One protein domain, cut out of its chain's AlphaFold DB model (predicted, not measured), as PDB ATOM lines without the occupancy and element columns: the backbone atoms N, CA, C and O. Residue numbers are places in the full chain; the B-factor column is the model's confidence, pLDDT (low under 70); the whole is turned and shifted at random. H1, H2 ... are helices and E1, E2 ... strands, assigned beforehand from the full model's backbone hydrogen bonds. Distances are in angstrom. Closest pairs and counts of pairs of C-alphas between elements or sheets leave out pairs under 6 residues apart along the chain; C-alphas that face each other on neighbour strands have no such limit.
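What this domain is: This is residues 3 to 79, 95 to 183 and 277 to 328 of the 329 residues of the protein "Catalase" of Pterula gracilis (UniProt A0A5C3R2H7). Four helices, H6, H1, H2 and H9, make a row along the long axis, each touching the next; H3, H7 and H8 lie to one side of its H2 and H9 half, and the helices that touch are mostly crossed. At the H6 end, the long hairpin of E2 and E3 stands across from H6 with no contact to it, and the unnamed residues 12 to 24 run through the middle. Of 218 printed residues, under half are in named elements, and these are mostly helix. Nine named helices and three named strands follow in the order E1 H1 H2 H3 H4 E2 E3 H5 H6 H7 H8 H9; the one sheet has the order E2 - E3, antiparallel. The whole is compact, with a radius of gyration of the C-alphas of 19.5 A and spans of 56 by 49 by 42 A.

Where its parts are: Find C-alpha 9 at (-19.809, 4.479, -8.386), where E1 begins; it covers residues 9 to 11. Residues 25 to 34 are H1, 14.9 A long. Next come H2, residues 51 to 59, 12.3 A, and H3, residues 61 to 67, 10.4 A. H4, residues 74 to 79, is 9.0 A long. After the first cut, find C-alpha 95 at (-35.652, 1.614, 5.379); from there E2 runs 19.6 A to residue 101. E3, residues 129 to 136, is 19.3 A long and bends by 66 degrees at residue 132. H5 is residues 144 to 149, 6.4 A. H6, residues 168 to 183, runs 24.7 A with a kink of 29 degrees near residue 175. After the second cut come H7, residues 289 to 297, 12.4 A, and H8, residues 300 to 315, 22.6 A. H9, residues 320 to 327, 11.0 A, ends at C-alpha 327 at (-11.773, 7.871, 37.401).

How they stand to each other: Start at H2, the hub. H1 and H2 form a helical hairpin, opposite ways at a steep tilt of 36 degrees, only just past shallow; their closest C-alphas, of Ala 34 and Ala 53, are 4.7 A apart. H9 touches H2 the same way at a steep tilt of 46 degrees, with C-alphas 55 and 322 closest at 5.6 A. H3 and H2 only just touch, and only at the corner, with 3 pairs of C-alphas within 8 A, the closest being 57 and 63 at 5.7 A. H7 and H3 only just touch, also with 3 such pairs; C-alphas 65 and 291 come closest, at 4.9 A. H8 is close to H9 but not clearly touching, with C-alphas 314 and 323 closest at 5.8 A. H6 touches H1 with residues 168 to 173 alone, at a steep tilt of 66 degrees; C-alphas 25 and 169 are closest, 4.3 A apart. E2 and E3 are an antiparallel hairpin: look for N 98 and O 133 at 2.8 A, and N 130 and O 100 at 2.9 A. E1 pairs with no named strand, but residues 3 to 4 pair antiparallel with residues 9 to 10. H4 and H5 touch no helix. Every O i to N i+4 pair is within hydrogen-bond range in H2, H5, H7 and H8; H1 has 4 of 6, H4 1 of 2, H6 6 of 12, H9 3 of 4, and H3 1 of 3 beside 2 of 4 O i to N i+3 pairs.

The domain as a whole: The two C-alphas farthest apart, of Gln 6 and Pro 320, are 56.9 A apart. Residues 80 to 94 and 184 to 276 are not printed; the C-alpha gaps across these cuts are 26.8 A and 31.5 A. The links E1 to H1, H1 to H2, E2 to E3 and H5 to H6 are long. Residues 141 to 147, of which 144 to 147 belong to H5, stand free. Mean pLDDT of the printed part is 91.7; look to residues 71 to 78 and residue 328 for values under 70.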
ATOM      1  N   PHE A   3     -23.414   3.456  -4.224       96.25
ATOM      2  CA  PHE A   3     -24.388   3.955  -5.184       96.25
ATOM      3  C   PHE A   3     -23.835   3.761  -6.594       96.25
ATOM      4  O   PHE A   3     -22.902   4.445  -7.004       96.25
ATOM      5  N   TYR A   4     -24.429   2.842  -7.351       95.25
ATOM      6  CA  TYR A   4     -24.126   2.654  -8.770       95.25
ATOM      7  C   TYR A   4     -24.857   3.738  -9.576       95.25
ATOM      8  O   TYR A   4     -26.003   3.543  -9.992       95.25
ATOM      9  N   THR A   5     -24.248   4.919  -9.720       91.69
ATOM     10  CA  THR A   5     -24.875   6.051 -10.424       91.69
ATOM     11  C   THR A   5     -24.683   5.944 -11.943       91.69
ATOM     12  O   THR A   5     -24.035   5.031 -12.449       91.69
ATOM     13  N   GLN A   6     -25.256   6.883 -12.701       86.25
ATOM     14  CA  GLN A   6     -25.021   6.973 -14.147       86.25
ATOM     15  C   GLN A   6     -23.666   7.609 -14.507       86.25
ATOM     16  O   GLN A   6     -23.248   7.486 -15.656       86.25
ATOM     17  N   GLN A   7     -23.005   8.285 -13.560       81.75
ATOM     18  CA  GLN A   7     -21.738   8.991 -13.785       81.75
ATOM     19  C   GLN A   7     -20.541   8.147 -13.333       81.75
ATOM     20  O   GLN A   7     -19.642   7.934 -14.138       81.75
ATOM     21  N   ASP A   8     -20.576   7.601 -12.113       87.38
ATOM     22  CA  ASP A   8     -19.768   6.443 -11.687       87.38
ATOM     23  C   ASP A   8     -20.319   5.820 -10.382       87.38
ATOM     24  O   ASP A   8     -21.407   6.173  -9.914       87.38
ATOM     25  N   ASN A   9     -19.583   4.902  -9.762       93.81
ATOM     26  CA  ASN A   9     -19.809   4.479  -8.386       93.81
ATOM     27  C   ASN A   9     -19.494   5.613  -7.396       93.81
ATOM     28  O   ASN A   9     -18.406   6.182  -7.420       93.81
ATOM     29  N   TRP A  10     -20.413   5.870  -6.466       95.69
ATOM     30  CA  TRP A  10     -20.191   6.727  -5.300       95.69
ATOM     31  C   TRP A  10     -20.309   5.900  -4.020       95.69
ATOM     32  O   TRP A  10     -21.317   5.224  -3.810       95.69
ATOM     33  N   ASP A  11     -19.298   5.952  -3.156       97.25
ATOM     34  CA  ASP A  11     -19.314   5.279  -1.860       97.25
ATOM     35  C   ASP A  11     -19.466   6.277  -0.710       97.25
ATOM     36  O   ASP A  11     -18.670   7.197  -0.536       97.25
ATOM     37  N   ILE A  12     -20.454   6.022   0.144       95.75
ATOM     38  CA  ILE A  12     -20.575   6.651   1.458       95.75
ATOM     39  C   ILE A  12     -20.100   5.627   2.493       95.75
ATOM     40  O   ILE A  12     -20.741   4.587   2.672       95.75
ATOM     41  N   VAL A  13     -18.962   5.873   3.146       96.31
ATOM     42  CA  VAL A  13     -18.327   4.910   4.066       96.31
ATOM     43  C   VAL A  13     -18.367   5.454   5.494       96.31
ATOM     44  O   VAL A  13     -17.499   6.225   5.901       96.31
ATOM     45  N   GLU A  14     -19.391   5.047   6.238       91.19
ATOM     46  CA  GLU A  14     -19.813   5.627   7.521       91.19
ATOM     47  C   GLU A  14     -19.960   4.569   8.624       91.19
ATOM     48  O   GLU A  14     -19.990   3.366   8.350       91.19
ATOM     49  N   ASN A  15     -20.100   5.050   9.862       93.25
ATOM     50  CA  ASN A  15     -20.446   4.270  11.049       93.25
ATOM     51  C   ASN A  15     -21.895   4.573  11.485       93.25
ATOM     52  O   ASN A  15     -22.538   5.482  10.971       93.25
ATOM     53  N   ASN A  16     -22.398   3.847  12.486       91.19
ATOM     54  CA  ASN A  16     -23.681   4.119  13.151       91.19
ATOM     55  C   ASN A  16     -23.610   5.223  14.232       91.19
ATOM     56  O   ASN A  16     -24.609   5.483  14.897       91.19
ATOM     57  N   VAL A  17     -22.436   5.829  14.428       91.88
ATOM     58  CA  VAL A  17     -22.149   6.892  15.403       91.88
ATOM     59  C   VAL A  17     -21.591   8.092  14.627       91.88
ATOM     60  O   VAL A  17     -20.772   7.876  13.730       91.88
ATOM     61  N   PRO A  18     -22.012   9.340  14.920       93.12
ATOM     62  CA  PRO A  18     -21.705  10.502  14.079       93.12
ATOM     63  C   PRO A  18     -20.294  11.086  14.268       93.12
ATOM     64  O   PRO A  18     -19.955  12.064  13.610       93.12
ATOM     65  N   VAL A  19     -19.478  10.515  15.160       94.94
ATOM     66  CA  VAL A  19     -18.087  10.927  15.410       94.94
ATOM     67  C   VAL A  19     -17.133   9.744  15.318       94.94
ATOM     68  O   VAL A  19     -17.548   8.586  15.246       94.94
ATOM     69  N   PHE A  20     -15.837  10.039  15.325       95.56
ATOM     70  CA  PHE A  20     -14.775   9.048  15.399       95.56
ATOM     71  C   PHE A  20     -13.880   9.243  16.631       95.56
ATOM     72  O   PHE A  20     -13.973  10.242  17.337       95.56
ATOM     73  N   PHE A  21     -13.016   8.262  16.896       94.19
ATOM     74  CA  PHE A  21     -12.094   8.240  18.038       94.19
ATOM     75  C   PHE A  21     -10.917   9.212  17.922       94.19
ATOM     76  O   PHE A  21     -10.412   9.679  18.932       94.19
ATOM     77  N   VAL A  22     -10.425   9.450  16.705       95.56
ATOM     78  CA  VAL A  22      -9.203  10.225  16.451       95.56
ATOM     79  C   VAL A  22      -9.442  11.240  15.348       95.56
ATOM     80  O   VAL A  22     -10.243  11.016  14.442       95.56
ATOM     81  N   GLN A  23      -8.717  12.352  15.418       95.44
ATOM     82  CA  GLN A  23      -8.853  13.468  14.475       95.44
ATOM     83  C   GLN A  23      -7.967  13.319  13.235       95.44
ATOM     84  O   GLN A  23      -8.207  13.981  12.237       95.44
ATOM     85  N   ASP A  24      -6.904  12.515  13.307       96.00
ATOM     86  CA  ASP A  24      -5.903  12.379  12.247       96.00
ATOM     87  C   ASP A  24      -5.737  10.903  11.879       96.00
ATOM     88  O   ASP A  24      -5.564  10.045  12.750       96.00
ATOM     89  N   ALA A  25      -5.777  10.600  10.583       96.56
ATOM     90  CA  ALA A  25      -5.621   9.242  10.078       96.56
ATOM     91  C   ALA A  25      -4.260   8.611  10.416       96.56
ATOM     92  O   ALA A  25      -4.166   7.385  10.482       96.56
ATOM     93  N   ALA A  26      -3.220   9.409  10.679       95.62
ATOM     94  CA  ALA A  26      -1.928   8.904  11.138       95.62
ATOM     95  C   ALA A  26      -2.019   8.169  12.490       95.62
ATOM     96  O   ALA A  26      -1.211   7.281  12.742       95.62
ATOM     97  N   GLN A  27      -3.016   8.496  13.324       95.12
ATOM     98  CA  GLN A  27      -3.262   7.871  14.633       95.12
ATOM     99  C   GLN A  27      -4.102   6.580  14.528       95.12
ATOM    100  O   GLN A  27      -4.268   5.858  15.511       95.12
ATOM    101  N   PHE A  28      -4.648   6.267  13.344       96.88
ATOM    102  CA  PHE A  28      -5.533   5.116  13.139       96.88
ATOM    103  C   PHE A  28      -4.870   3.756  13.444       96.88
ATOM    104  O   PHE A  28      -5.527   2.932  14.080       96.88
ATOM    105  N   PRO A  29      -3.598   3.483  13.072       97.38
ATOM    106  CA  PRO A  29      -2.941   2.230  13.443       97.38
ATOM    107  C   PRO A  29      -2.768   2.074  14.956       97.38
ATOM    108  O   PRO A  29      -2.979   0.979  15.465       97.38
ATOM    109  N   ASP A  30      -2.438   3.148  15.679       97.06
ATOM    110  CA  ASP A  30      -2.241   3.104  17.135       97.06
ATOM    111  C   ASP A  30      -3.558   2.802  17.864       97.06
ATOM    112  O   ASP A  30      -3.607   1.899  18.699       97.06
ATOM    113  N   LEU A  31      -4.643   3.486  17.480       95.62
ATOM    114  CA  LEU A  31      -6.003   3.208  17.955       95.62
ATOM    115  C   LEU A  31      -6.418   1.755  17.671       95.62
ATOM    116  O   LEU A  31      -6.921   1.058  18.550       95.62
ATOM    117  N   VAL A  32      -6.227   1.286  16.433       95.94
ATOM    118  CA  VAL A  32      -6.639  -0.069  16.045       95.94
ATOM    119  C   VAL A  32      -5.799  -1.124  16.755       95.94
ATOM    120  O   VAL A  32      -6.365  -2.123  17.175       95.94
ATOM    121  N   HIS A  33      -4.491  -0.930  16.938       97.38
ATOM    122  CA  HIS A  33      -3.664  -1.865  17.707       97.38
ATOM    123  C   HIS A  33      -4.021  -1.882  19.198       97.38
ATOM    124  O   HIS A  33      -3.948  -2.943  19.811       97.38
ATOM    125  N   ALA A  34      -4.424  -0.746  19.775       95.94
ATOM    126  CA  ALA A  34      -4.844  -0.668  21.172       95.94
ATOM    127  C   ALA A  34      -6.180  -1.378  21.438       95.94
ATOM    128  O   ALA A  34      -6.295  -2.080  22.436       95.94
ATOM    129  N   ASN A  35      -7.152  -1.235  20.529       92.94
ATOM    130  CA  ASN A  35      -8.506  -1.800  20.648       92.94
ATOM    131  C   ASN A  35      -8.646  -3.214  20.046       92.94
ATOM    132  O   ASN A  35      -9.757  -3.730  19.893       92.94
ATOM    133  N   LYS A  36      -7.546  -3.806  19.576       94.38
ATOM    134  CA  LYS A  36      -7.505  -5.168  19.032       94.38
ATOM    135  C   LYS A  36      -6.957  -6.139  20.083       94.38
ATOM    136  O   LYS A  36      -6.290  -5.699  21.018       94.38
ATOM    137  N   PRO A  37      -7.205  -7.453  19.906       96.38
ATOM    138  CA  PRO A  37      -6.659  -8.469  20.795       96.38
ATOM    139  C   PRO A  37      -5.150  -8.287  20.983       96.38
ATOM    140  O   PRO A  37      -4.429  -8.028  20.014       96.38
ATOM    141  N   GLU A  38      -4.670  -8.407  22.217       94.25
ATOM    142  CA  GLU A  38      -3.327  -7.957  22.560       94.25
ATOM    143  C   GLU A  38      -2.243  -8.793  21.855       94.25
ATOM    144  O   GLU A  38      -2.329 -10.024  21.792       94.25
ATOM    145  N   PRO A  39      -1.168  -8.166  21.338       96.12
ATOM    146  CA  PRO A  39      -0.269  -8.798  20.364       96.12
ATOM    147  C   PRO A  39       0.567  -9.960  20.919       96.12
ATOM    148  O   PRO A  39       1.288 -10.616  20.170       96.12
ATOM    149  N   HIS A  40       0.518 -10.202  22.230       95.56
ATOM    150  CA  HIS A  40       1.260 -11.265  22.899       95.56
ATOM    151  C   HIS A  40       0.447 -12.562  23.082       95.56
ATOM    152  O   HIS A  40       1.043 -13.607  23.344       95.56
ATOM    153  N   ASN A  41      -0.887 -12.505  22.969       95.25
ATOM    154  CA  ASN A  41      -1.792 -13.631  23.240       95.25
ATOM    155  C   ASN A  41      -3.038 -13.704  22.326       95.25
ATOM    156  O   ASN A  41      -3.732 -14.716  22.366       95.25
ATOM    157  N   GLU A  42      -3.312 -12.673  21.519       95.62
ATOM    158  CA  GLU A  42      -4.533 -12.496  20.718       95.62
ATOM    159  C   GLU A  42      -5.846 -12.523  21.543       95.62
ATOM    160  O   GLU A  42      -6.872 -13.037  21.096       95.62
ATOM    161  N   VAL A  43      -5.840 -11.919  22.738       93.38
ATOM    162  CA  VAL A  43      -7.004 -11.780  23.643       93.38
ATOM    163  C   VAL A  43      -7.166 -10.310  24.072       93.38
ATOM    164  O   VAL A  43      -6.146  -9.669  24.308       93.38
ATOM    165  N   PRO A  44      -8.389  -9.752  24.209       92.94
ATOM    166  CA  PRO A  44      -9.700 -10.351  23.945       92.94
ATOM    167  C   PRO A  44     -10.156 -10.187  22.487       92.94
ATOM    168  O   PRO A  44      -9.733  -9.280  21.772       92.94
ATOM    169  N   MET A  45     -11.059 -11.060  22.032       90.88
ATOM    170  CA  MET A  45     -11.604 -10.984  20.674       90.88
ATOM    171  C   MET A  45     -12.861 -10.114  20.616       90.88
ATOM    172  O   MET A  45     -13.895 -10.498  21.149       90.88
ATOM    173  N   ALA A  46     -12.781  -9.011  19.864       89.00
ATOM    174  CA  ALA A  46     -13.890  -8.091  19.583       89.00
ATOM    175  C   ALA A  46     -14.496  -7.394  20.820       89.00
ATOM    176  O   ALA A  46     -15.693  -7.122  20.838       89.00
ATOM    177  N   GLN A  47     -13.657  -7.072  21.809       89.81
ATOM    178  CA  GLN A  47     -14.027  -6.348  23.031       89.81
ATOM    179  C   GLN A  47     -12.997  -5.248  23.307       89.81
ATOM    180  O   GLN A  47     -11.823  -5.437  22.995       89.81
ATOM    181  N   THR A  48     -13.418  -4.136  23.909       91.25
ATOM    182  CA  THR A  48     -12.524  -3.073  24.415       91.25
ATOM    183  C   THR A  48     -12.164  -3.244  25.891       91.25
ATOM    184  O   THR A  48     -11.289  -2.540  26.386       91.25
ATOM    185  N   ALA A  49     -12.776  -4.218  26.569       92.50
ATOM    186  CA  ALA A  49     -12.640  -4.504  27.994       92.50
ATOM    187  C   ALA A  49     -11.270  -5.132  28.349       92.50
ATOM    188  O   ALA A  49     -11.185  -6.295  28.744       92.50
ATOM    189  N   HIS A  50     -10.181  -4.388  28.121       94.19
ATOM    190  CA  HIS A  50      -8.799  -4.765  28.429       94.19
ATOM    191  C   HIS A  50      -7.855  -3.547  28.500       94.19
ATOM    192  O   HIS A  50      -8.155  -2.456  28.007       94.19
ATOM    193  N   ASN A  51      -6.671  -3.749  29.088       94.25
ATOM    194  CA  ASN A  51      -5.741  -2.677  29.469       94.25
ATOM    195  C   ASN A  51      -5.314  -1.760  28.309       94.25
ATOM    196  O   ASN A  51      -5.278  -0.540  28.476       94.25
ATOM    197  N   ASN A  52      -4.969  -2.321  27.142       95.25
ATOM    198  CA  ASN A  52      -4.419  -1.526  26.036       95.25
ATOM    199  C   ASN A  52      -5.414  -0.500  25.471       95.25
ATOM    200  O   ASN A  52      -5.006   0.636  25.207       95.25
ATOM    201  N   ALA A  53      -6.692  -0.862  25.334       93.50
ATOM    202  CA  ALA A  53      -7.735   0.026  24.821       93.50
ATOM    203  C   ALA A  53      -7.948   1.223  25.762       93.50
ATOM    204  O   ALA A  53      -7.786   2.377  25.365       93.50
ATOM    205  N   TRP A  54      -8.191   0.956  27.048       93.25
ATOM    206  CA  TRP A  54      -8.446   1.998  28.047       93.25
ATOM    207  C   TRP A  54      -7.217   2.866  28.349       93.25
ATOM    208  O   TRP A  54      -7.345   4.075  28.554       93.25
ATOM    209  N   ASN A  55      -6.005   2.307  28.267       94.56
ATOM    210  CA  ASN A  55      -4.780   3.105  28.297       94.56
ATOM    211  C   ASN A  55      -4.651   4.009  27.054       94.56
ATOM    212  O   ASN A  55      -4.202   5.148  27.181       94.56
ATOM    213  N   ASN A  56      -5.050   3.564  25.856       94.88
ATOM    214  CA  ASN A  56      -5.083   4.441  24.682       94.88
ATOM    215  C   ASN A  56      -6.110   5.569  24.856       94.88
ATOM    216  O   ASN A  56      -5.737   6.728  24.688       94.88
ATOM    217  N   PHE A  57      -7.336   5.254  25.283       93.12
ATOM    218  CA  PHE A  57      -8.398   6.245  25.491       93.12
ATOM    219  C   PHE A  57      -8.009   7.334  26.500       93.12
ATOM    220  O   PHE A  57      -8.238   8.516  26.254       93.12
ATOM    221  N   TYR A  58      -7.342   6.968  27.600       92.12
ATOM    222  CA  TYR A  58      -6.843   7.949  28.566       92.12
ATOM    223  C   TYR A  58      -5.776   8.890  27.976       92.12
ATOM    224  O   TYR A  58      -5.790  10.101  28.216       92.12
ATOM    225  N   ASN A  59      -4.804   8.342  27.236       93.06
ATOM    226  CA  ASN A  59      -3.684   9.135  26.718       93.06
ATOM    227  C   ASN A  59      -4.087   9.973  25.489       93.06
ATOM    228  O   ASN A  59      -3.605  11.098  25.335       93.06
ATOM    229  N   GLU A  60      -4.977   9.461  24.636       93.75
ATOM    230  CA  GLU A  60      -5.476  10.133  23.437       93.75
ATOM    231  C   GLU A  60      -6.833  10.797  23.708       93.75
ATOM    232  O   GLU A  60      -7.903  10.248  23.439       93.75
ATOM    233  N   LYS A  61      -6.787  12.034  24.213       91.56
ATOM    234  CA  LYS A  61      -7.974  12.807  24.634       91.56
ATOM    235  C   LYS A  61      -9.009  13.051  23.529       91.56
ATOM    236  O   LYS A  61     -10.155  13.359  23.833       91.56
ATOM    237  N   SER A  62      -8.641  12.895  22.255       92.25
ATOM    238  CA  SER A  62      -9.601  12.992  21.150       92.25
ATOM    239  C   SER A  62     -10.658  11.874  21.162       92.25
ATOM    240  O   SER A  62     -11.771  12.081  20.678       92.25
ATOM    241  N   THR A  63     -10.373  10.754  21.836       92.38
ATOM    242  CA  THR A  63     -11.290   9.613  21.989       92.38
ATOM    243  C   THR A  63     -12.470   9.885  22.923       92.38
ATOM    244  O   THR A  63     -13.497   9.217  22.795       92.38
ATOM    245  N   SER A  64     -12.368  10.875  23.825       91.38
ATOM    246  CA  SER A  64     -13.312  11.081  24.935       91.38
ATOM    247  C   SER A  64     -14.770  11.256  24.503       91.38
ATOM    248  O   SER A  64     -15.665  10.835  25.226       91.38
ATOM    249  N   HIS A  65     -15.035  11.833  23.325       92.94
ATOM    250  CA  HIS A  65     -16.403  11.928  22.807       92.94
ATOM    251  C   HIS A  65     -16.903  10.580  22.278       92.94
ATOM    252  O   HIS A  65     -18.007  10.169  22.622       92.94
ATOM    253  N   MET A  66     -16.093   9.860  21.499       91.56
ATOM    254  CA  MET A  66     -16.492   8.587  20.893       91.56
ATOM    255  C   MET A  66     -16.749   7.485  21.929       91.56
ATOM    256  O   MET A  66     -17.701   6.727  21.766       91.56
ATOM    257  N   ILE A  67     -15.960   7.415  23.010       89.25
ATOM    258  CA  ILE A  67     -16.144   6.383  24.051       89.25
ATOM    259  C   ILE A  67     -17.505   6.470  24.757       89.25
ATOM    260  O   ILE A  67     -18.024   5.450  25.189       89.25
ATOM    261  N   MET A  68     -18.132   7.651  24.804       86.94
ATOM    262  CA  MET A  68     -19.474   7.822  25.377       86.94
ATOM    263  C   MET A  68     -20.582   7.151  24.552       86.94
ATOM    264  O   MET A  68     -21.657   6.883  25.081       86.94
ATOM    265  N   TRP A  69     -20.336   6.901  23.264       85.50
ATOM    266  CA  TRP A  69     -21.279   6.248  22.351       85.50
ATOM    267  C   TRP A  69     -21.128   4.717  22.317       85.50
ATOM    268  O   TRP A  69     -21.839   4.058  21.555       85.50
ATOM    269  N   ILE A  70     -20.189   4.146  23.079       73.19
ATOM    270  CA  ILE A  70     -19.941   2.700  23.126       73.19
ATOM    271  C   ILE A  70     -20.860   2.054  24.170       73.19
ATOM    272  O   ILE A  70     -20.932   2.505  25.309       73.19
ATOM    273  N   ASP A  71     -21.523   0.971  23.771       62.28
ATOM    274  CA  ASP A  71     -22.315   0.078  24.624       62.28
ATOM    275  C   ASP A  71     -22.105  -1.372  24.136       62.28
ATOM    276  O   ASP A  71     -22.008  -1.604  22.923       62.28
ATOM    277  N   GLU A  72     -22.003  -2.353  25.045       58.75
ATOM    278  CA  GLU A  72     -21.652  -3.749  24.720       58.75
ATOM    279  C   GLU A  72     -22.792  -4.747  25.018       58.75
ATOM    280  O   GLU A  72     -23.182  -5.013  26.155       58.75
ATOM    281  N   ALA A  73     -23.280  -5.423  23.972       64.44
ATOM    282  CA  ALA A  73     -24.383  -6.387  24.054       64.44
ATOM    283  C   ALA A  73     -23.935  -7.859  24.258       64.44
ATOM    284  O   ALA A  73     -24.340  -8.760  23.514       64.44
ATOM    285  N   LEU A  74     -23.144  -8.136  25.301       63.78
ATOM    286  CA  LEU A  74     -22.516  -9.446  25.591       63.78
ATOM    287  C   LEU A  74     -23.433 -10.679  25.478       63.78
ATOM    288  O   LEU A  74     -23.061 -11.709  24.907       63.78
ATOM    289  N   LYS A  75     -24.644 -10.605  26.051       43.47
ATOM    290  CA  LYS A  75     -25.552 -11.765  26.170       43.47
ATOM    291  C   LYS A  75     -26.038 -12.281  24.816       43.47
ATOM    292  O   LYS A  75     -26.275 -13.482  24.691       43.47
ATOM    293  N   LEU A  76     -26.188 -11.400  23.824       58.19
ATOM    294  CA  LEU A  76     -26.591 -11.787  22.472       58.19
ATOM    295  C   LEU A  76     -25.424 -12.440  21.729       58.19
ATOM    296  O   LEU A  76     -25.609 -13.517  21.169       58.19
ATOM    297  N   SER A  77     -24.220 -11.868  21.821       69.75
ATOM    298  CA  SER A  77     -23.004 -12.377  21.169       69.75
ATOM    299  C   SER A  77     -22.702 -13.844  21.505       69.75
ATOM    300  O   SER A  77     -22.293 -14.605  20.631       69.75
ATOM    301  N   GLY A  78     -22.945 -14.268  22.752       68.19
ATOM    302  CA  GLY A  78     -22.754 -15.662  23.175       68.19
ATOM    303  C   GLY A  78     -23.896 -16.628  22.817       68.19
ATOM    304  O   GLY A  78     -23.665 -17.833  22.746       68.19
ATOM    305  N   GLN A  79     -25.123 -16.135  22.609       70.69
ATOM    306  CA  GLN A  79     -26.298 -16.972  22.312       70.69
ATOM    307  C   GLN A  79     -26.563 -17.110  20.809       70.69
ATOM    308  O   GLN A  79     -26.937 -18.189  20.347       70.69
ATOM    309  N   LYS A  95     -35.618   0.314   6.042       94.12
ATOM    310  CA  LYS A  95     -35.652   1.614   5.379       94.12
ATOM    311  C   LYS A  95     -34.924   2.659   6.210       94.12
ATOM    312  O   LYS A  95     -35.058   2.657   7.430       94.12
ATOM    313  N   TRP A  96     -34.252   3.582   5.534       95.88
ATOM    314  CA  TRP A  96     -33.638   4.760   6.141       95.88
ATOM    315  C   TRP A  96     -33.946   5.992   5.300       95.88
ATOM    316  O   TRP A  96     -33.865   5.935   4.072       95.88
ATOM    317  N   THR A  97     -34.257   7.108   5.950       97.06
ATOM    318  CA  THR A  97     -34.217   8.417   5.295       97.06
ATOM    319  C   THR A  97     -32.758   8.845   5.193       97.06
ATOM    320  O   THR A  97     -32.032   8.800   6.185       97.06
ATOM    321  N   LEU A  98     -32.320   9.226   3.996       95.44
ATOM    322  CA  LEU A  98     -31.036   9.884   3.794       95.44
ATOM    323  C   LEU A  98     -31.256  11.387   3.952       95.44
ATOM    324  O   LEU A  98     -32.016  11.980   3.182       95.44
ATOM    325  N   SER A  99     -30.577  11.985   4.924       96.06
ATOM    326  CA  SER A  99     -30.687  13.403   5.265       96.06
ATOM    327  C   SER A  99     -29.290  14.007   5.397       96.06
ATOM    328  O   SER A  99     -28.353  13.316   5.788       96.06
ATOM    329  N   VAL A 100     -29.140  15.289   5.067       96.31
ATOM    330  CA  VAL A 100     -27.847  15.995   5.083       96.31
ATOM    331  C   VAL A 100     -27.926  17.287   5.888       96.31
ATOM    332  O   VAL A 100     -28.945  17.976   5.876       96.31
ATOM    333  N   GLN A 101     -26.835  17.639   6.565       97.00
ATOM    334  CA  GLN A 101     -26.633  18.967   7.141       97.00
ATOM    335  C   GLN A 101     -25.910  19.844   6.113       97.00
ATOM    336  O   GLN A 101     -24.908  19.429   5.536       97.00
ATOM    337  N   VAL A 102     -26.417  21.055   5.865       96.31
ATOM    338  CA  VAL A 102     -25.846  21.977   4.869       96.31
ATOM    339  C   VAL A 102     -25.423  23.271   5.549       96.31
ATOM    340  O   VAL A 102     -26.260  24.059   5.991       96.31
ATOM    341  N   LEU A 103     -24.111  23.505   5.596       95.62
ATOM    342  CA  LEU A 103     -23.512  24.714   6.147       95.62
ATOM    343  C   LEU A 103     -22.866  25.542   5.018       95.62
ATOM    344  O   LEU A 103     -21.972  25.039   4.341       95.62
ATOM    345  N   PRO A 104     -23.273  26.807   4.800       94.62
ATOM    346  CA  PRO A 104     -22.574  27.708   3.886       94.62
ATOM    347  C   PRO A 104     -21.127  27.948   4.327       94.62
ATOM    348  O   PRO A 104     -20.883  28.210   5.505       94.62
ATOM    349  N   GLU A 105     -20.185  27.963   3.380       90.75
ATOM    350  CA  GLU A 105     -18.745  28.151   3.635       90.75
ATOM    351  C   GLU A 105     -18.443  29.401   4.482       90.75
ATOM    352  O   GLU A 105     -17.584  29.371   5.355       90.75
ATOM    353  N   SER A 106     -19.213  30.484   4.322       92.88
ATOM    354  CA  SER A 106     -19.068  31.707   5.127       92.88
ATOM    355  C   SER A 106     -19.258  31.500   6.637       92.88
ATOM    356  O   SER A 106     -18.785  32.323   7.417       92.88
ATOM    357  N   ARG A 107     -19.956  30.433   7.051       93.31
ATOM    358  CA  ARG A 107     -20.251  30.101   8.452       93.31
ATOM    359  C   ARG A 107     -19.216  29.160   9.086       93.31
ATOM    360  O   ARG A 107     -19.316  28.866  10.274       93.31
ATOM    361  N   GLN A 108     -18.207  28.697   8.339       89.38
ATOM    362  CA  GLN A 108     -17.273  27.640   8.774       89.38
ATOM    363  C   GLN A 108     -16.497  27.930  10.076       89.38
ATOM    364  O   GLN A 108     -15.971  27.019  10.713       89.38
ATOM    365  N   HIS A 109     -16.400  29.199  10.479       90.94
ATOM    366  CA  HIS A 109     -15.677  29.621  11.680       90.94
ATOM    367  C   HIS A 109     -16.583  30.037  12.849       90.94
ATOM    368  O   HIS A 109     -16.039  30.359  13.905       90.94
ATOM    369  N   GLU A 110     -17.914  30.020  12.685       93.38
ATOM    370  CA  GLU A 110     -18.885  30.503  13.688       93.38
ATOM    371  C   GLU A 110     -18.970  29.626  14.945       93.38
ATOM    372  O   GLU A 110     -19.199  30.152  16.028       93.38
ATOM    373  N   PHE A 111     -18.763  28.314  14.811       92.06
ATOM    374  CA  PHE A 111     -18.845  27.350  15.914       92.06
ATOM    375  C   PHE A 111     -17.614  27.397  16.826       92.06
ATOM    376  O   PHE A 111     -16.511  27.690  16.366       92.06
ATOM    377  N   ASP A 112     -17.755  27.019  18.097       91.50
ATOM    378  CA  ASP A 112     -16.620  26.944  19.035       91.50
ATOM    379  C   ASP A 112     -15.608  25.836  18.672       91.50
ATOM    380  O   ASP A 112     -14.416  25.944  18.968       91.50
ATOM    381  N   PHE A 113     -16.058  24.801  17.959       92.88
ATOM    382  CA  PHE A 113     -15.242  23.702  17.437       92.88
ATOM    383  C   PHE A 113     -14.851  23.907  15.959       92.88
ATOM    384  O   PHE A 113     -15.304  24.839  15.287       92.88
ATOM    385  N   HIS A 114     -13.962  23.059  15.433       93.31
ATOM    386  CA  HIS A 114     -13.621  23.059  14.007       93.31
ATOM    387  C   HIS A 114     -14.616  22.191  13.230       93.31
ATOM    388  O   HIS A 114     -14.811  21.035  13.588       93.31
ATOM    389  N   ILE A 115     -15.223  22.705  12.155       93.94
ATOM    390  CA  ILE A 115     -16.263  21.952  11.424       93.94
ATOM    391  C   ILE A 115     -15.738  20.685  10.723       93.94
ATOM    392  O   ILE A 115     -16.532  19.800  10.430       93.94
ATOM    393  N   LEU A 116     -14.420  20.605  10.492       93.56
ATOM    394  CA  LEU A 116     -13.699  19.447   9.931       93.56
ATOM    395  C   LEU A 116     -12.992  18.596  11.012       93.56
ATOM    396  O   LEU A 116     -12.010  17.918  10.727       93.56
ATOM    397  N   ASP A 117     -13.410  18.704  12.276       95.62
ATOM    398  CA  ASP A 117     -12.959  17.811  13.348       95.62
ATOM    399  C   ASP A 117     -13.916  16.614  13.443       95.62
ATOM    400  O   ASP A 117     -15.010  16.729  13.991       95.62
ATOM    401  N   ALA A 118     -13.483  15.451  12.946       95.69
ATOM    402  CA  ALA A 118     -14.250  14.201  12.967       95.69
ATOM    403  C   ALA A 118     -14.637  13.700  14.377       95.69
ATOM    404  O   ALA A 118     -15.406  12.749  14.508       95.69
ATOM    405  N   THR A 119     -14.129  14.320  15.448       95.50
ATOM    406  CA  THR A 119     -14.527  14.041  16.840       95.50
ATOM    407  C   THR A 119     -15.671  14.955  17.322       95.50
ATOM    408  O   THR A 119     -15.957  15.029  18.525       95.50
ATOM    409  N   ARG A 120     -16.340  15.670  16.401       95.38
ATOM    410  CA  ARG A 120     -17.423  16.631  16.675       95.38
ATOM    411  C   ARG A 120     -18.674  16.392  15.830       95.38
ATOM    412  O   ARG A 120     -18.600  16.196  14.625       95.38
ATOM    413  N   VAL A 121     -19.831  16.520  16.472       94.62
ATOM    414  CA  VAL A 121     -21.154  16.658  15.847       94.62
ATOM    415  C   VAL A 121     -21.442  18.132  15.577       94.62
ATOM    416  O   VAL A 121     -21.085  18.995  16.382       94.62
ATOM    417  N   TRP A 122     -22.143  18.424  14.480       95.56
ATOM    418  CA  TRP A 122     -22.829  19.702  14.291       95.56
ATOM    419  C   TRP A 122     -24.229  19.588  14.923       95.56
ATOM    420  O   TRP A 122     -25.009  18.750  14.461       95.56
ATOM    421  N   PRO A 123     -24.574  20.363  15.973       94.38
ATOM    422  CA  PRO A 123     -25.874  20.245  16.637       94.38
ATOM    423  C   PRO A 123     -27.039  20.432  15.659       94.38
ATOM    424  O   PRO A 123     -27.041  21.366  14.851       94.38
ATOM    425  N   VAL A 124     -28.041  19.551  15.724       94.38
ATOM    426  CA  VAL A 124     -29.175  19.544  14.777       94.38
ATOM    427  C   VAL A 124     -30.076  20.772  14.988       94.38
ATOM    428  O   VAL A 124     -30.762  21.222  14.074       94.38
ATOM    429  N   GLU A 125     -30.015  21.363  16.179       92.81
ATOM    430  CA  GLU A 125     -30.638  22.627  16.559       92.81
ATOM    431  C   GLU A 125     -30.016  23.841  15.842       92.81
ATOM    432  O   GLU A 125     -30.705  24.836  15.612       92.81
ATOM    433  N   GLU A 126     -28.731  23.768  15.478       93.38
ATOM    434  CA  GLU A 126     -27.980  24.848  14.816       93.38
ATOM    435  C   GLU A 126     -27.843  24.642  13.301       93.38
ATOM    436  O   GLU A 126     -27.859  25.608  12.527       93.38
ATOM    437  N   VAL A 127     -27.714  23.382  12.871       96.00
ATOM    438  CA  VAL A 127     -27.684  22.968  11.464       96.00
ATOM    439  C   VAL A 127     -28.692  21.825  11.276       96.00
ATOM    440  O   VAL A 127     -28.350  20.663  11.498       96.00
ATOM    441  N   PRO A 128     -29.946  22.119  10.889       96.06
ATOM    442  CA  PRO A 128     -30.979  21.096  10.780       96.06
ATOM    443  C   PRO A 128     -30.708  20.114   9.637       96.06
ATOM    444  O   PRO A 128     -30.136  20.468   8.604       96.06
ATOM    445  N   LEU A 129     -31.173  18.879   9.821       96.31
ATOM    446  CA  LEU A 129     -31.169  17.842   8.792       96.31
ATOM    447  C   LEU A 129     -32.189  18.171   7.692       96.31
ATOM    448  O   LEU A 129     -33.357  18.440   7.976       96.31
ATOM    449  N   GLY A 130     -31.749  18.122   6.435       96.00
ATOM    450  CA  GLY A 130     -32.604  18.183   5.252       96.00
ATOM    451  C   GLY A 130     -32.689  16.820   4.570       96.00
ATOM    452  O   GLY A 130     -31.672  16.299   4.114       96.00
ATOM    453  N   ASP A 131     -33.889  16.251   4.487       96.94
ATOM    454  CA  ASP A 131     -34.135  14.961   3.831       96.94
ATOM    455  C   ASP A 131     -33.935  15.057   2.311       96.94
ATOM    456  O   ASP A 131     -34.483  15.945   1.653       96.94
ATOM    457  N   ILE A 132     -33.179  14.113   1.741       96.00
ATOM    458  CA  ILE A 132     -32.859  14.052   0.304       96.00
ATOM    459  C   ILE A 132     -33.257  12.732  -0.374       96.00
ATOM    460  O   ILE A 132     -33.300  12.676  -1.604       96.00
ATOM    461  N   GLY A 133     -33.589  11.674   0.374       95.44
ATOM    462  CA  GLY A 133     -34.063  10.418  -0.216       95.44
ATOM    463  C   GLY A 133     -34.447   9.331   0.789       95.44
ATOM    464  O   GLY A 133     -34.313   9.503   1.995       95.44
ATOM    465  N   GLU A 134     -34.904   8.185   0.276       96.56
ATOM    466  CA  GLU A 134     -35.160   6.963   1.053       96.56
ATOM    467  C   GLU A 134     -34.277   5.826   0.512       96.56
ATOM    468  O   GLU A 134     -34.313   5.513  -0.680       96.56
ATOM    469  N   LEU A 135     -33.501   5.188   1.388       93.94
ATOM    470  CA  LEU A 135     -32.803   3.934   1.119       93.94
ATOM    471  C   LEU A 135     -33.682   2.761   1.564       93.94
ATOM    472  O   LEU A 135     -34.144   2.733   2.703       93.94
ATOM    473  N   VAL A 136     -33.851   1.755   0.702       93.94
ATOM    474  CA  VAL A 136     -34.599   0.524   1.010       93.94
ATOM    475  C   VAL A 136     -33.766  -0.697   0.637       93.94
ATOM    476  O   VAL A 136     -33.410  -0.868  -0.528       93.94
ATOM    477  N   LEU A 137     -33.496  -1.585   1.599       92.31
ATOM    478  CA  LEU A 137     -32.803  -2.850   1.328       92.31
ATOM    479  C   LEU A 137     -33.830  -3.942   0.998       92.31
ATOM    480  O   LEU A 137     -34.457  -4.528   1.880       92.31
ATOM    481  N   ASN A 138     -34.029  -4.190  -0.299       91.00
ATOM    482  CA  ASN A 138     -35.113  -5.038  -0.813       91.00
ATOM    483  C   ASN A 138     -34.687  -6.435  -1.311       91.00
ATOM    484  O   ASN A 138     -35.553  -7.265  -1.585       91.00
ATOM    485  N   LYS A 139     -33.382  -6.719  -1.413       89.69
ATOM    486  CA  LYS A 139     -32.847  -8.015  -1.854       89.69
ATOM    487  C   LYS A 139     -31.645  -8.427  -0.999       89.69
ATOM    488  O   LYS A 139     -30.789  -7.599  -0.699       89.69
ATOM    489  N   VAL A 140     -31.572  -9.710  -0.643       89.75
ATOM    490  CA  VAL A 140     -30.353 -10.351  -0.119       89.75
ATOM    491  C   VAL A 140     -29.393 -10.710  -1.261       89.75
ATOM    492  O   VAL A 140     -29.817 -10.855  -2.410       89.75
ATOM    493  N   VAL A 141     -28.107 -10.858  -0.942       91.69
ATOM    494  CA  VAL A 141     -27.098 -11.405  -1.869       91.69
ATOM    495  C   VAL A 141     -27.450 -12.836  -2.282       91.69
ATOM    496  O   VAL A 141     -28.046 -13.580  -1.500       91.69
ATOM    497  N   ASP A 142     -27.082 -13.217  -3.504       93.25
ATOM    498  CA  ASP A 142     -27.248 -14.584  -4.001       93.25
ATOM    499  C   ASP A 142     -26.138 -15.502  -3.442       93.25
ATOM    500  O   ASP A 142     -26.400 -16.665  -3.131       93.25
ATOM    501  N   GLU A 143     -24.916 -14.983  -3.249       95.00
ATOM    502  CA  GLU A 143     -23.805 -15.698  -2.604       95.00
ATOM    503  C   GLU A 143     -22.923 -14.762  -1.747       95.00
ATOM    504  O   GLU A 143     -22.399 -13.754  -2.221       95.00
ATOM    505  N   TYR A 144     -22.703 -15.114  -0.472       94.25
ATOM    506  CA  TYR A 144     -21.988 -14.259   0.490       94.25
ATOM    507  C   TYR A 144     -20.562 -13.890   0.049       94.25
ATOM    508  O   TYR A 144     -20.176 -12.730   0.147       94.25
ATOM    509  N   PHE A 145     -19.760 -14.841  -0.438       97.25
ATOM    510  CA  PHE A 145     -18.347 -14.576  -0.726       97.25
ATOM    511  C   PHE A 145     -18.124 -13.602  -1.909       97.25
ATOM    512  O   PHE A 145     -17.501 -12.561  -1.699       97.25
ATOM    513  N   PRO A 146     -18.642 -13.846  -3.130       97.38
ATOM    514  CA  PRO A 146     -18.398 -12.967  -4.277       97.38
ATOM    515  C   PRO A 146     -19.132 -11.616  -4.214       97.38
ATOM    516  O   PRO A 146     -18.824 -10.734  -5.016       97.38
ATOM    517  N   GLU A 147     -20.095 -11.443  -3.299       95.81
ATOM    518  CA  GLU A 147     -20.851 -10.192  -3.139       95.81
ATOM    519  C   GLU A 147     -20.557  -9.470  -1.815       95.81
ATOM    520  O   GLU A 147     -20.227  -8.293  -1.837       95.81
ATOM    521  N   THR A 148     -20.650 -10.136  -0.659       95.75
ATOM    522  CA  THR A 148     -20.455  -9.495   0.663       95.75
ATOM    523  C   THR A 148     -18.993  -9.472   1.104       95.75
ATOM    524  O   THR A 148     -18.545  -8.464   1.636       95.75
ATOM    525  N   GLU A 149     -18.229 -10.540   0.873       97.44
ATOM    526  CA  GLU A 149     -16.808 -10.570   1.258       97.44
ATOM    527  C   GLU A 149     -15.940  -9.798   0.247       97.44
ATOM    528  O   GLU A 149     -15.020  -9.068   0.615       97.44
ATOM    529  N   GLN A 150     -16.252  -9.910  -1.048       97.94
ATOM    530  CA  GLN A 150     -15.473  -9.296  -2.129       97.94
ATOM    531  C   GLN A 150     -15.862  -7.854  -2.501       97.94
ATOM    532  O   GLN A 150     -15.162  -7.241  -3.316       97.94
ATOM    533  N   VAL A 151     -16.918  -7.273  -1.915       97.75
ATOM    534  CA  VAL A 151     -17.192  -5.840  -2.111       97.75
ATOM    535  C   VAL A 151     -16.062  -4.997  -1.522       97.75
ATOM    536  O   VAL A 151     -15.508  -5.298  -0.464       97.75
ATOM    537  N   ALA A 152     -15.694  -3.937  -2.230       97.88
ATOM    538  CA  ALA A 152     -14.739  -2.935  -1.796       97.88
ATOM    539  C   ALA A 152     -15.430  -1.569  -1.762       97.88
ATOM    540  O   ALA A 152     -16.026  -1.130  -2.751       97.88
ATOM    541  N   PHE A 153     -15.350  -0.914  -0.608       97.75
ATOM    542  CA  PHE A 153     -15.788   0.464  -0.414       97.75
ATOM    543  C   PHE A 153     -14.564   1.370  -0.294       97.75
ATOM    544  O   PHE A 153     -13.563   0.964   0.302       97.75
ATOM    545  N   CYS A 154     -14.638   2.586  -0.834       94.81
ATOM    546  CA  CYS A 154     -13.541   3.544  -0.783       94.81
ATOM    547  C   CYS A 154     -14.052   4.982  -0.673       94.81
ATOM    548  O   CYS A 154     -14.814   5.420  -1.522       94.81
ATOM    549  N   THR A 155     -13.597   5.754   0.318       95.81
ATOM    550  CA  THR A 155     -13.979   7.177   0.439       95.81
ATOM    551  C   THR A 155     -13.538   8.024  -0.760       95.81
ATOM    552  O   THR A 155     -14.176   9.027  -1.056       95.81
ATOM    553  N   SER A 156     -12.520   7.587  -1.511       94.81
ATOM    554  CA  SER A 156     -12.077   8.224  -2.761       94.81
ATOM    555  C   SER A 156     -13.055   8.055  -3.934       94.81
ATOM    556  O   SER A 156     -12.863   8.686  -4.970       94.81
ATOM    557  N   TYR A 157     -14.073   7.194  -3.817       94.31
ATOM    558  CA  TYR A 157     -15.086   6.990  -4.855       94.31
ATOM    559  C   TYR A 157     -16.207   8.020  -4.710       94.31
ATOM    560  O   TYR A 157     -17.218   7.778  -4.050       94.31
ATOM    561  N   ILE A 158     -16.010   9.176  -5.344       93.88
ATOM    562  CA  ILE A 158     -16.964  10.286  -5.429       93.88
ATOM    563  C   ILE A 158     -17.325  10.591  -6.888       93.88
ATOM    564  O   ILE A 158     -16.593  10.245  -7.813       93.88
ATOM    565  N   VAL A 159     -18.461  11.259  -7.088       90.88
ATOM    566  CA  VAL A 159     -18.988  11.653  -8.406       90.88
ATOM    567  C   VAL A 159     -19.001  13.180  -8.565       90.88
ATOM    568  O   VAL A 159     -19.009  13.890  -7.556       90.88
ATOM    569  N   PRO A 160     -19.009  13.721  -9.803       89.88
ATOM    570  CA  PRO A 160     -19.045  15.164 -10.041       89.88
ATOM    571  C   PRO A 160     -20.175  15.869  -9.275       89.88
ATOM    572  O   PRO A 160     -21.332  15.460  -9.339       89.88
ATOM    573  N   GLY A 161     -19.832  16.946  -8.563       88.75
ATOM    574  CA  GLY A 161     -20.748  17.683  -7.679       88.75
ATOM    575  C   GLY A 161     -20.601  17.353  -6.187       88.75
ATOM    576  O   GLY A 161     -21.148  18.075  -5.360       88.75
ATOM    577  N   ILE A 162     -19.830  16.319  -5.841       92.81
ATOM    578  CA  ILE A 162     -19.373  16.015  -4.479       92.81
ATOM    579  C   ILE A 162     -17.861  16.250  -4.438       92.81
ATOM    580  O   ILE A 162     -17.185  15.970  -5.420       92.81
ATOM    581  N   GLY A 163     -17.327  16.760  -3.330       93.00
ATOM    582  CA  GLY A 163     -15.890  16.961  -3.130       93.00
ATOM    583  C   GLY A 163     -15.463  16.589  -1.712       93.00
ATOM    584  O   GLY A 163     -16.290  16.188  -0.892       93.00
ATOM    585  N   PHE A 164     -14.172  16.737  -1.425       94.19
ATOM    586  CA  PHE A 164     -13.614  16.584  -0.081       94.19
ATOM    587  C   PHE A 164     -13.401  17.951   0.579       94.19
ATOM    588  O   PHE A 164     -13.264  18.955  -0.114       94.19
ATOM    589  N   GLY A 165     -13.344  17.968   1.909       91.00
ATOM    590  CA  GLY A 165     -12.749  19.061   2.678       91.00
ATOM    591  C   GLY A 165     -11.471  18.593   3.375       91.00
ATOM    592  O   GLY A 165     -11.203  17.391   3.442       91.00
ATOM    593  N   ASP A 166     -10.729  19.541   3.947       92.12
ATOM    594  CA  ASP A 166      -9.461  19.343   4.667       92.12
ATOM    595  C   ASP A 166      -9.592  18.633   6.047       92.12
ATOM    596  O   ASP A 166      -8.885  18.949   7.005       92.12
ATOM    597  N   ASP A 167     -10.499  17.659   6.179       95.12
ATOM    598  CA  ASP A 167     -10.571  16.767   7.346       95.12
ATOM    599  C   ASP A 167      -9.339  15.823   7.345       95.12
ATOM    600  O   ASP A 167      -9.195  14.992   6.434       95.12
ATOM    601  N   PRO A 168      -8.441  15.910   8.351       95.31
ATOM    602  CA  PRO A 168      -7.208  15.125   8.372       95.31
ATOM    603  C   PRO A 168      -7.439  13.615   8.552       95.31
ATOM    604  O   PRO A 168      -6.581  12.813   8.167       95.31
ATOM    605  N   LEU A 169      -8.596  13.190   9.071       96.38
ATOM    606  CA  LEU A 169      -8.996  11.786   9.090       96.38
ATOM    607  C   LEU A 169      -9.446  11.330   7.694       96.38
ATOM    608  O   LEU A 169      -9.034  10.267   7.224       96.38
ATOM    609  N   LEU A 170     -10.263  12.129   6.999       96.12
ATOM    610  CA  LEU A 170     -10.772  11.787   5.664       96.12
ATOM    611  C   LEU A 170      -9.650  11.678   4.620       96.12
ATOM    612  O   LEU A 170      -9.630  10.728   3.832       96.12
ATOM    613  N   ILE A 171      -8.679  12.596   4.651       94.12
ATOM    614  CA  ILE A 171      -7.543  12.611   3.716       94.12
ATOM    615  C   ILE A 171      -6.755  11.291   3.767       94.12
ATOM    616  O   ILE A 171      -6.464  10.699   2.726       94.12
ATOM    617  N   GLY A 172      -6.434  10.779   4.960       95.25
ATOM    618  CA  GLY A 172      -5.713   9.505   5.078       95.25
ATOM    619  C   GLY A 172      -6.579   8.272   4.789       95.25
ATOM    620  O   GLY A 172      -6.068   7.268   4.284       95.25
ATOM    621  N   ARG A 173      -7.899   8.347   5.015       96.75
ATOM    622  CA  ARG A 173      -8.844   7.294   4.595       96.75
ATOM    623  C   ARG A 173      -8.844   7.111   3.075       96.75
ATOM    624  O   ARG A 173      -8.775   5.971   2.613       96.75
ATOM    625  N   ASN A 174      -8.808   8.205   2.307       94.81
ATOM    626  CA  ASN A 174      -8.740   8.173   0.839       94.81
ATOM    627  C   ASN A 174      -7.524   7.384   0.305       94.81
ATOM    628  O   ASN A 174      -7.623   6.693  -0.713       94.81
ATOM    629  N   PHE A 175      -6.393   7.420   1.014       96.38
ATOM    630  CA  PHE A 175      -5.240   6.562   0.728       96.38
ATOM    631  C   PHE A 175      -5.500   5.095   1.124       96.38
ATOM    632  O   PHE A 175      -5.367   4.188   0.298       96.38
ATOM    633  N   SER A 176      -5.898   4.860   2.379       97.38
ATOM    634  CA  SER A 176      -5.979   3.518   2.975       97.38
ATOM    635  C   SER A 176      -6.928   2.569   2.232       97.38
ATOM    636  O   SER A 176      -6.573   1.414   1.975       97.38
ATOM    637  N   TYR A 177      -8.112   3.047   1.833       96.50
ATOM    638  CA  TYR A 177      -9.107   2.195   1.173       96.50
ATOM    639  C   TYR A 177      -8.690   1.712  -0.220       96.50
ATOM    640  O   TYR A 177      -9.225   0.698  -0.662       96.50
ATOM    641  N   LEU A 178      -7.776   2.401  -0.912       93.69
ATOM    642  CA  LEU A 178      -7.232   1.942  -2.196       93.69
ATOM    643  C   LEU A 178      -6.112   0.917  -1.981       93.69
ATOM    644  O   LEU A 178      -6.125  -0.150  -2.596       93.69
ATOM    645  N   ASP A 179      -5.175   1.221  -1.078       97.31
ATOM    646  CA  ASP A 179      -4.001   0.387  -0.798       97.31
ATOM    647  C   ASP A 179      -4.383  -0.999  -0.250       97.31
ATOM    648  O   ASP A 179      -3.926  -2.027  -0.753       97.31
ATOM    649  N   THR A 180      -5.320  -1.059   0.706       96.44
ATOM    650  CA  THR A 180      -5.714  -2.322   1.356       96.44
ATOM    651  C   THR A 180      -6.305  -3.362   0.388       96.44
ATOM    652  O   THR A 180      -6.179  -4.569   0.609       96.44
ATOM    653  N   GLN A 181      -6.890  -2.941  -0.744       96.38
ATOM    654  CA  GLN A 181      -7.433  -3.888  -1.729       96.38
ATOM    655  C   GLN A 181      -6.332  -4.648  -2.483       96.38
ATOM    656  O   GLN A 181      -6.587  -5.745  -2.982       96.38
ATOM    657  N   LEU A 182      -5.109  -4.108  -2.553       95.81
ATOM    658  CA  LEU A 182      -3.998  -4.720  -3.288       95.81
ATOM    659  C   LEU A 182      -3.604  -6.081  -2.704       95.81
ATOM    660  O   LEU A 182      -3.315  -7.003  -3.466       95.81
ATOM    661  N   SER A 183      -3.633  -6.221  -1.377       96.31
ATOM    662  CA  SER A 183      -3.394  -7.489  -0.677       96.31
ATOM    663  C   SER A 183      -4.675  -8.305  -0.477       96.31
ATOM    664  O   SER A 183      -4.628  -9.530  -0.567       96.31
ATOM    665  N   THR A 277       3.486  21.879   7.861       90.44
ATOM    666  CA  THR A 277       3.636  21.588   9.293       90.44
ATOM    667  C   THR A 277       2.886  20.306   9.644       90.44
ATOM    668  O   THR A 277       1.976  19.908   8.926       90.44
ATOM    669  N   HIS A 278       3.290  19.636  10.724       89.69
ATOM    670  CA  HIS A 278       2.586  18.475  11.279       89.69
ATOM    671  C   HIS A 278       1.899  18.923  12.579       89.69
ATOM    672  O   HIS A 278       2.323  18.566  13.677       89.69
ATOM    673  N   THR A 279       0.915  19.818  12.459       88.44
ATOM    674  CA  THR A 279       0.228  20.450  13.599       88.44
ATOM    675  C   THR A 279      -1.247  20.671  13.293       88.44
ATOM    676  O   THR A 279      -1.573  21.200  12.233       88.44
ATOM    677  N   LYS A 280      -2.123  20.339  14.247       87.19
ATOM    678  CA  LYS A 280      -3.563  20.631  14.186       87.19
ATOM    679  C   LYS A 280      -3.842  22.087  14.593       87.19
ATOM    680  O   LYS A 280      -3.072  22.686  15.347       87.19
ATOM    681  N   GLY A 281      -4.950  22.657  14.115       86.31
ATOM    682  CA  GLY A 281      -5.399  23.997  14.514       86.31
ATOM    683  C   GLY A 281      -5.889  24.050  15.973       86.31
ATOM    684  O   GLY A 281      -6.298  23.026  16.516       86.31
ATOM    685  N   PRO A 282      -5.922  25.229  16.626       90.44
ATOM    686  CA  PRO A 282      -6.265  25.340  18.049       90.44
ATOM    687  C   PRO A 282      -7.687  24.861  18.388       90.44
ATOM    688  O   PRO A 282      -7.905  24.359  19.484       90.44
ATOM    689  N   LYS A 283      -8.640  24.944  17.446       91.25
ATOM    690  CA  LYS A 283     -10.013  24.434  17.628       91.25
ATOM    691  C   LYS A 283     -10.117  22.899  17.719       91.25
ATOM    692  O   LYS A 283     -11.168  22.404  18.105       91.25
ATOM    693  N   PHE A 284      -9.051  22.155  17.403       91.88
ATOM    694  CA  PHE A 284      -8.970  20.703  17.620       91.88
ATOM    695  C   PHE A 284      -8.529  20.337  19.053       91.88
ATOM    696  O   PHE A 284      -8.553  19.165  19.407       91.88
ATOM    697  N   ALA A 285      -8.101  21.299  19.883       92.75
ATOM    698  CA  ALA A 285      -7.573  21.036  21.230       92.75
ATOM    699  C   ALA A 285      -8.642  21.010  22.347       92.75
ATOM    700  O   ALA A 285      -8.302  20.910  23.526       92.75
ATOM    701  N   GLU A 286      -9.917  21.140  21.980       93.00
ATOM    702  CA  GLU A 286     -11.083  20.954  22.852       93.00
ATOM    703  C   GLU A 286     -11.449  19.453  22.870       93.00
ATOM    704  O   GLU A 286     -11.268  18.782  21.858       93.00
ATOM    705  N   TYR A 287     -11.929  18.904  23.991       92.12
ATOM    706  CA  TYR A 287     -12.236  17.464  24.120       92.12
ATOM    707  C   TYR A 287     -13.396  17.133  25.082       92.12
ATOM    708  O   TYR A 287     -13.767  15.968  25.195       92.12
ATOM    709  N   ARG A 288     -13.946  18.113  25.812       89.62
ATOM    710  CA  ARG A 288     -14.911  17.925  26.909       89.62
ATOM    711  C   ARG A 288     -16.300  18.477  26.592       89.62
ATOM    712  O   ARG A 288     -17.281  17.841  26.962       89.62
ATOM    713  N   ASN A 289     -16.426  19.592  25.867       93.00
ATOM    714  CA  ASN A 289     -17.726  20.261  25.710       93.00
ATOM    715  C   ASN A 289     -18.782  19.357  25.050       93.00
ATOM    716  O   ASN A 289     -19.935  19.342  25.476       93.00
ATOM    717  N   GLN A 290     -18.403  18.571  24.034       92.62
ATOM    718  CA  GLN A 290     -19.345  17.640  23.394       92.62
ATOM    719  C   GLN A 290     -19.562  16.330  24.174       92.62
ATOM    720  O   GLN A 290     -20.638  15.746  24.071       92.62
ATOM    721  N   VAL A 291     -18.613  15.921  25.027       91.44
ATOM    722  CA  VAL A 291     -18.801  14.835  26.014       91.44
ATOM    723  C   VAL A 291     -19.895  15.229  27.005       91.44
ATOM    724  O   VAL A 291     -20.833  14.471  27.248       91.44
ATOM    725  N   GLU A 292     -19.810  16.452  27.535       92.31
ATOM    726  CA  GLU A 292     -20.818  17.021  28.426       92.31
ATOM    727  C   GLU A 292     -22.156  17.229  27.708       92.31
ATOM    728  O   GLU A 292     -23.196  16.922  28.283       92.31
ATOM    729  N   LEU A 293     -22.163  17.697  26.454       92.56
ATOM    730  CA  LEU A 293     -23.389  17.848  25.657       92.56
ATOM    731  C   LEU A 293     -24.121  16.511  25.472       92.56
ATOM    732  O   LEU A 293     -25.321  16.439  25.732       92.56
ATOM    733  N   PHE A 294     -23.399  15.460  25.070       92.06
ATOM    734  CA  PHE A 294     -23.951  14.115  24.915       92.06
ATOM    735  C   PHE A 294     -24.445  13.558  26.253       92.06
ATOM    736  O   PHE A 294     -25.599  13.160  26.368       92.06
ATOM    737  N   SER A 295     -23.620  13.613  27.303       89.62
ATOM    738  CA  SER A 295     -24.038  13.175  28.638       89.62
ATOM    739  C   SER A 295     -25.291  13.926  29.101       89.62
ATOM    740  O   SER A 295     -26.234  13.321  29.600       89.62
ATOM    741  N   ASN A 296     -25.385  15.236  28.875       93.88
ATOM    742  CA  ASN A 296     -26.556  16.017  29.265       93.88
ATOM    743  C   ASN A 296     -27.828  15.681  28.468       93.88
ATOM    744  O   ASN A 296     -28.910  15.812  29.044       93.88
ATOM    745  N   SER A 297     -27.728  15.220  27.215       93.50
ATOM    746  CA  SER A 297     -28.892  14.855  26.391       93.50
ATOM    747  C   SER A 297     -29.478  13.472  26.706       93.50
ATOM    748  O   SER A 297     -30.663  13.254  26.449       93.50
ATOM    749  N   LEU A 298     -28.701  12.568  27.319       92.31
ATOM    750  CA  LEU A 298     -29.180  11.247  27.744       92.31
ATOM    751  C   LEU A 298     -30.276  11.324  28.821       92.31
ATOM    752  O   LEU A 298     -30.212  12.118  29.773       92.31
ATOM    753  N   SER A 299     -31.251  10.419  28.724       94.81
ATOM    754  CA  SER A 299     -32.238  10.175  29.777       94.81
ATOM    755  C   SER A 299     -31.615   9.498  31.010       94.81
ATOM    756  O   SER A 299     -30.462   9.070  31.008       94.81
ATOM    757  N   GLY A 300     -32.385   9.392  32.100       94.00
ATOM    758  CA  GLY A 300     -31.899   8.805  33.357       94.00
ATOM    759  C   GLY A 300     -31.416   7.356  33.219       94.00
ATOM    760  O   GLY A 300     -30.335   7.041  33.702       94.00
ATOM    761  N   TYR A 301     -32.167   6.505  32.511       92.56
ATOM    762  CA  TYR A 301     -31.803   5.095  32.328       92.56
ATOM    763  C   TYR A 301     -30.641   4.918  31.333       92.56
ATOM    764  O   TYR A 301     -29.815   4.032  31.511       92.56
ATOM    765  N   GLU A 302     -30.518   5.783  30.319       89.81
ATOM    766  CA  GLU A 302     -29.357   5.779  29.415       89.81
ATOM    767  C   GLU A 302     -28.068   6.154  30.156       89.81
ATOM    768  O   GLU A 302     -27.035   5.529  29.937       89.81
ATOM    769  N   LYS A 303     -28.127   7.114  31.090       89.75
ATOM    770  CA  LYS A 303     -26.991   7.441  31.972       89.75
ATOM    771  C   LYS A 303     -26.596   6.268  32.858       89.75
ATOM    772  O   LYS A 303     -25.407   6.019  33.024       89.75
ATOM    773  N   GLU A 304     -27.576   5.558  33.415       90.62
ATOM    774  CA  GLU A 304     -27.333   4.351  34.208       90.62
ATOM    775  C   GLU A 304     -26.655   3.263  33.360       90.62
ATOM    776  O   GLU A 304     -25.613   2.764  33.773       90.62
ATOM    777  N   HIS A 305     -27.139   2.982  32.144       90.06
ATOM    778  CA  HIS A 305     -26.494   2.021  31.235       90.06
ATOM    779  C   HIS A 305     -25.060   2.423  30.855       90.06
ATOM    780  O   HIS A 305     -24.175   1.574  30.870       90.06
ATOM    781  N   VAL A 306     -24.797   3.704  30.567       88.19
ATOM    782  CA  VAL A 306     -23.430   4.185  30.289       88.19
ATOM    783  C   VAL A 306     -22.526   3.973  31.508       88.19
ATOM    784  O   VAL A 306     -21.421   3.457  31.369       88.19
ATOM    785  N   ILE A 307     -22.991   4.297  32.720       89.38
ATOM    786  CA  ILE A 307     -22.232   4.046  33.957       89.38
ATOM    787  C   ILE A 307     -21.969   2.543  34.149       89.38
ATOM    788  O   ILE A 307     -20.853   2.169  34.516       89.38
ATOM    789  N   GLU A 308     -22.954   1.678  33.889       90.44
ATOM    790  CA  GLU A 308     -22.794   0.220  33.948       90.44
ATOM    791  C   GLU A 308     -21.781  -0.295  32.911       90.44
ATOM    792  O   GLU A 308     -20.925  -1.103  33.270       90.44
ATOM    793  N   ALA A 309     -21.808   0.211  31.673       89.25
ATOM    794  CA  ALA A 309     -20.872  -0.159  30.610       89.25
ATOM    795  C   ALA A 309     -19.426   0.244  30.947       89.25
ATOM    796  O   ALA A 309     -18.539  -0.607  30.937       89.25
ATOM    797  N   PHE A 310     -19.187   1.501  31.348       88.81
ATOM    798  CA  PHE A 310     -17.865   1.948  31.817       88.81
ATOM    799  C   PHE A 310     -17.384   1.146  33.038       88.81
ATOM    800  O   PHE A 310     -16.209   0.797  33.120       88.81
ATOM    801  N   SER A 311     -18.278   0.831  33.981       90.62
ATOM    802  CA  SER A 311     -17.930   0.026  35.161       90.62
ATOM    803  C   SER A 311     -17.547  -1.405  34.782       90.62
ATOM    804  O   SER A 311     -16.585  -1.938  35.325       90.62
ATOM    805  N   PHE A 312     -18.274  -2.019  33.843       91.12
ATOM    806  CA  PHE A 312     -17.982  -3.358  33.337       91.12
ATOM    807  C   PHE A 312     -16.639  -3.405  32.597       91.12
ATOM    808  O   PHE A 312     -15.793  -4.241  32.903       91.12
ATOM    809  N   GLU A 313     -16.426  -2.494  31.651       90.75
ATOM    810  CA  GLU A 313     -15.215  -2.428  30.829       90.75
ATOM    811  C   GLU A 313     -13.945  -2.202  31.673       90.75
ATOM    812  O   GLU A 313     -12.919  -2.847  31.443       90.75
ATOM    813  N   LEU A 314     -14.018  -1.332  32.690       91.06
ATOM    814  CA  LEU A 314     -12.894  -1.041  33.585       91.06
ATOM    815  C   LEU A 314     -12.638  -2.142  34.632       91.06
ATOM    816  O   LEU A 314     -11.489  -2.312  35.032       91.06
ATOM    817  N   ASP A 315     -13.650  -2.923  35.034       92.88
ATOM    818  CA  ASP A 315     -13.483  -4.114  35.899       92.88
ATOM    819  C   ASP A 315     -12.636  -5.211  35.221       92.88
ATOM    820  O   ASP A 315     -11.975  -6.000  35.892       92.88
ATOM    821  N   HIS A 316     -12.590  -5.217  33.883       92.81
ATOM    822  CA  HIS A 316     -11.776  -6.136  33.076       92.81
ATOM    823  C   HIS A 316     -10.375  -5.582  32.732       92.81
ATOM    824  O   HIS A 316      -9.616  -6.217  31.997       92.81
ATOM    825  N   CYS A 317      -9.995  -4.418  33.269       92.69
ATOM    826  CA  CYS A 317      -8.623  -3.915  33.196       92.69
ATOM    827  C   CYS A 317      -7.800  -4.409  34.400       92.69
ATOM    828  O   CYS A 317      -7.894  -3.856  35.494       92.69
ATOM    829  N   ASP A 318      -6.950  -5.422  34.193       92.94
ATOM    830  CA  ASP A 318      -6.072  -5.981  35.238       92.94
ATOM    831  C   ASP A 318      -5.086  -4.963  35.856       92.94
ATOM    832  O   ASP A 318      -4.579  -5.184  36.960       92.94
ATOM    833  N   GLU A 319      -4.744  -3.877  35.150       94.06
ATOM    834  CA  GLU A 319      -3.730  -2.910  35.586       94.06
ATOM    835  C   GLU A 319      -4.330  -1.697  36.332       94.06
ATOM    836  O   GLU A 319      -4.965  -0.845  35.704       94.06
ATOM    837  N   PRO A 320      -4.029  -1.495  37.639       92.25
ATOM    838  CA  PRO A 320      -4.588  -0.384  38.418       92.25
ATOM    839  C   PRO A 320      -4.309   1.003  37.851       92.25
ATOM    840  O   PRO A 320      -5.149   1.894  37.926       92.25
ATOM    841  N   ILE A 321      -3.149   1.177  37.216       93.38
ATOM    842  CA  ILE A 321      -2.765   2.440  36.585       93.38
ATOM    843  C   ILE A 321      -3.710   2.849  35.444       93.38
ATOM    844  O   ILE A 321      -3.761   4.033  35.121       93.38
ATOM    845  N   VAL A 322      -4.449   1.910  34.843       90.94
ATOM    846  CA  VAL A 322      -5.401   2.185  33.761       90.94
ATOM    847  C   VAL A 322      -6.717   2.704  34.338       90.94
ATOM    848  O   VAL A 322      -7.096   3.843  34.058       90.94
ATOM    849  N   TYR A 323      -7.385   1.928  35.198       88.38
ATOM    850  CA  TYR A 323      -8.694   2.323  35.728       88.38
ATOM    851  C   TYR A 323      -8.619   3.470  36.750       88.38
ATOM    852  O   TYR A 323      -9.510   4.316  36.764       88.38
ATOM    853  N   GLU A 324      -7.551   3.589  37.557       90.12
ATOM    854  CA  GLU A 324      -7.400   4.723  38.489       90.12
ATOM    855  C   GLU A 324      -7.322   6.058  37.736       90.12
ATOM    856  O   GLU A 324      -7.896   7.054  38.167       90.12
ATOM    857  N   ARG A 325      -6.650   6.076  36.580       88.94
ATOM    858  CA  ARG A 325      -6.527   7.271  35.735       88.94
ATOM    859  C   ARG A 325      -7.851   7.695  35.107       88.94
ATOM    860  O   ARG A 325      -8.126   8.887  35.053       88.94
ATOM    861  N   MET A 326      -8.672   6.736  34.681       83.62
ATOM    862  CA  MET A 326      -9.981   7.000  34.069       83.62
ATOM    863  C   MET A 326     -11.015   7.592  35.043       83.62
ATOM    864  O   MET A 326     -11.991   8.185  34.596       83.62
ATOM    865  N   VAL A 327     -10.817   7.445  36.358       77.75
ATOM    866  CA  VAL A 327     -11.773   7.871  37.401       77.75
ATOM    867  C   VAL A 327     -11.411   9.227  38.043       77.75
ATOM    868  O   VAL A 327     -12.229   9.805  38.757       77.75
ATOM    869  N   LEU A 328     -10.197   9.746  37.822       57.91
ATOM    870  CA  LEU A 328      -9.635  10.870  38.594       57.91
ATOM    871  C   LEU A 328      -9.612  12.249  37.892       57.91
ATOM    872  O   LEU A 328      -9.198  13.207  38.549       57.91
TER     873      LEU A 328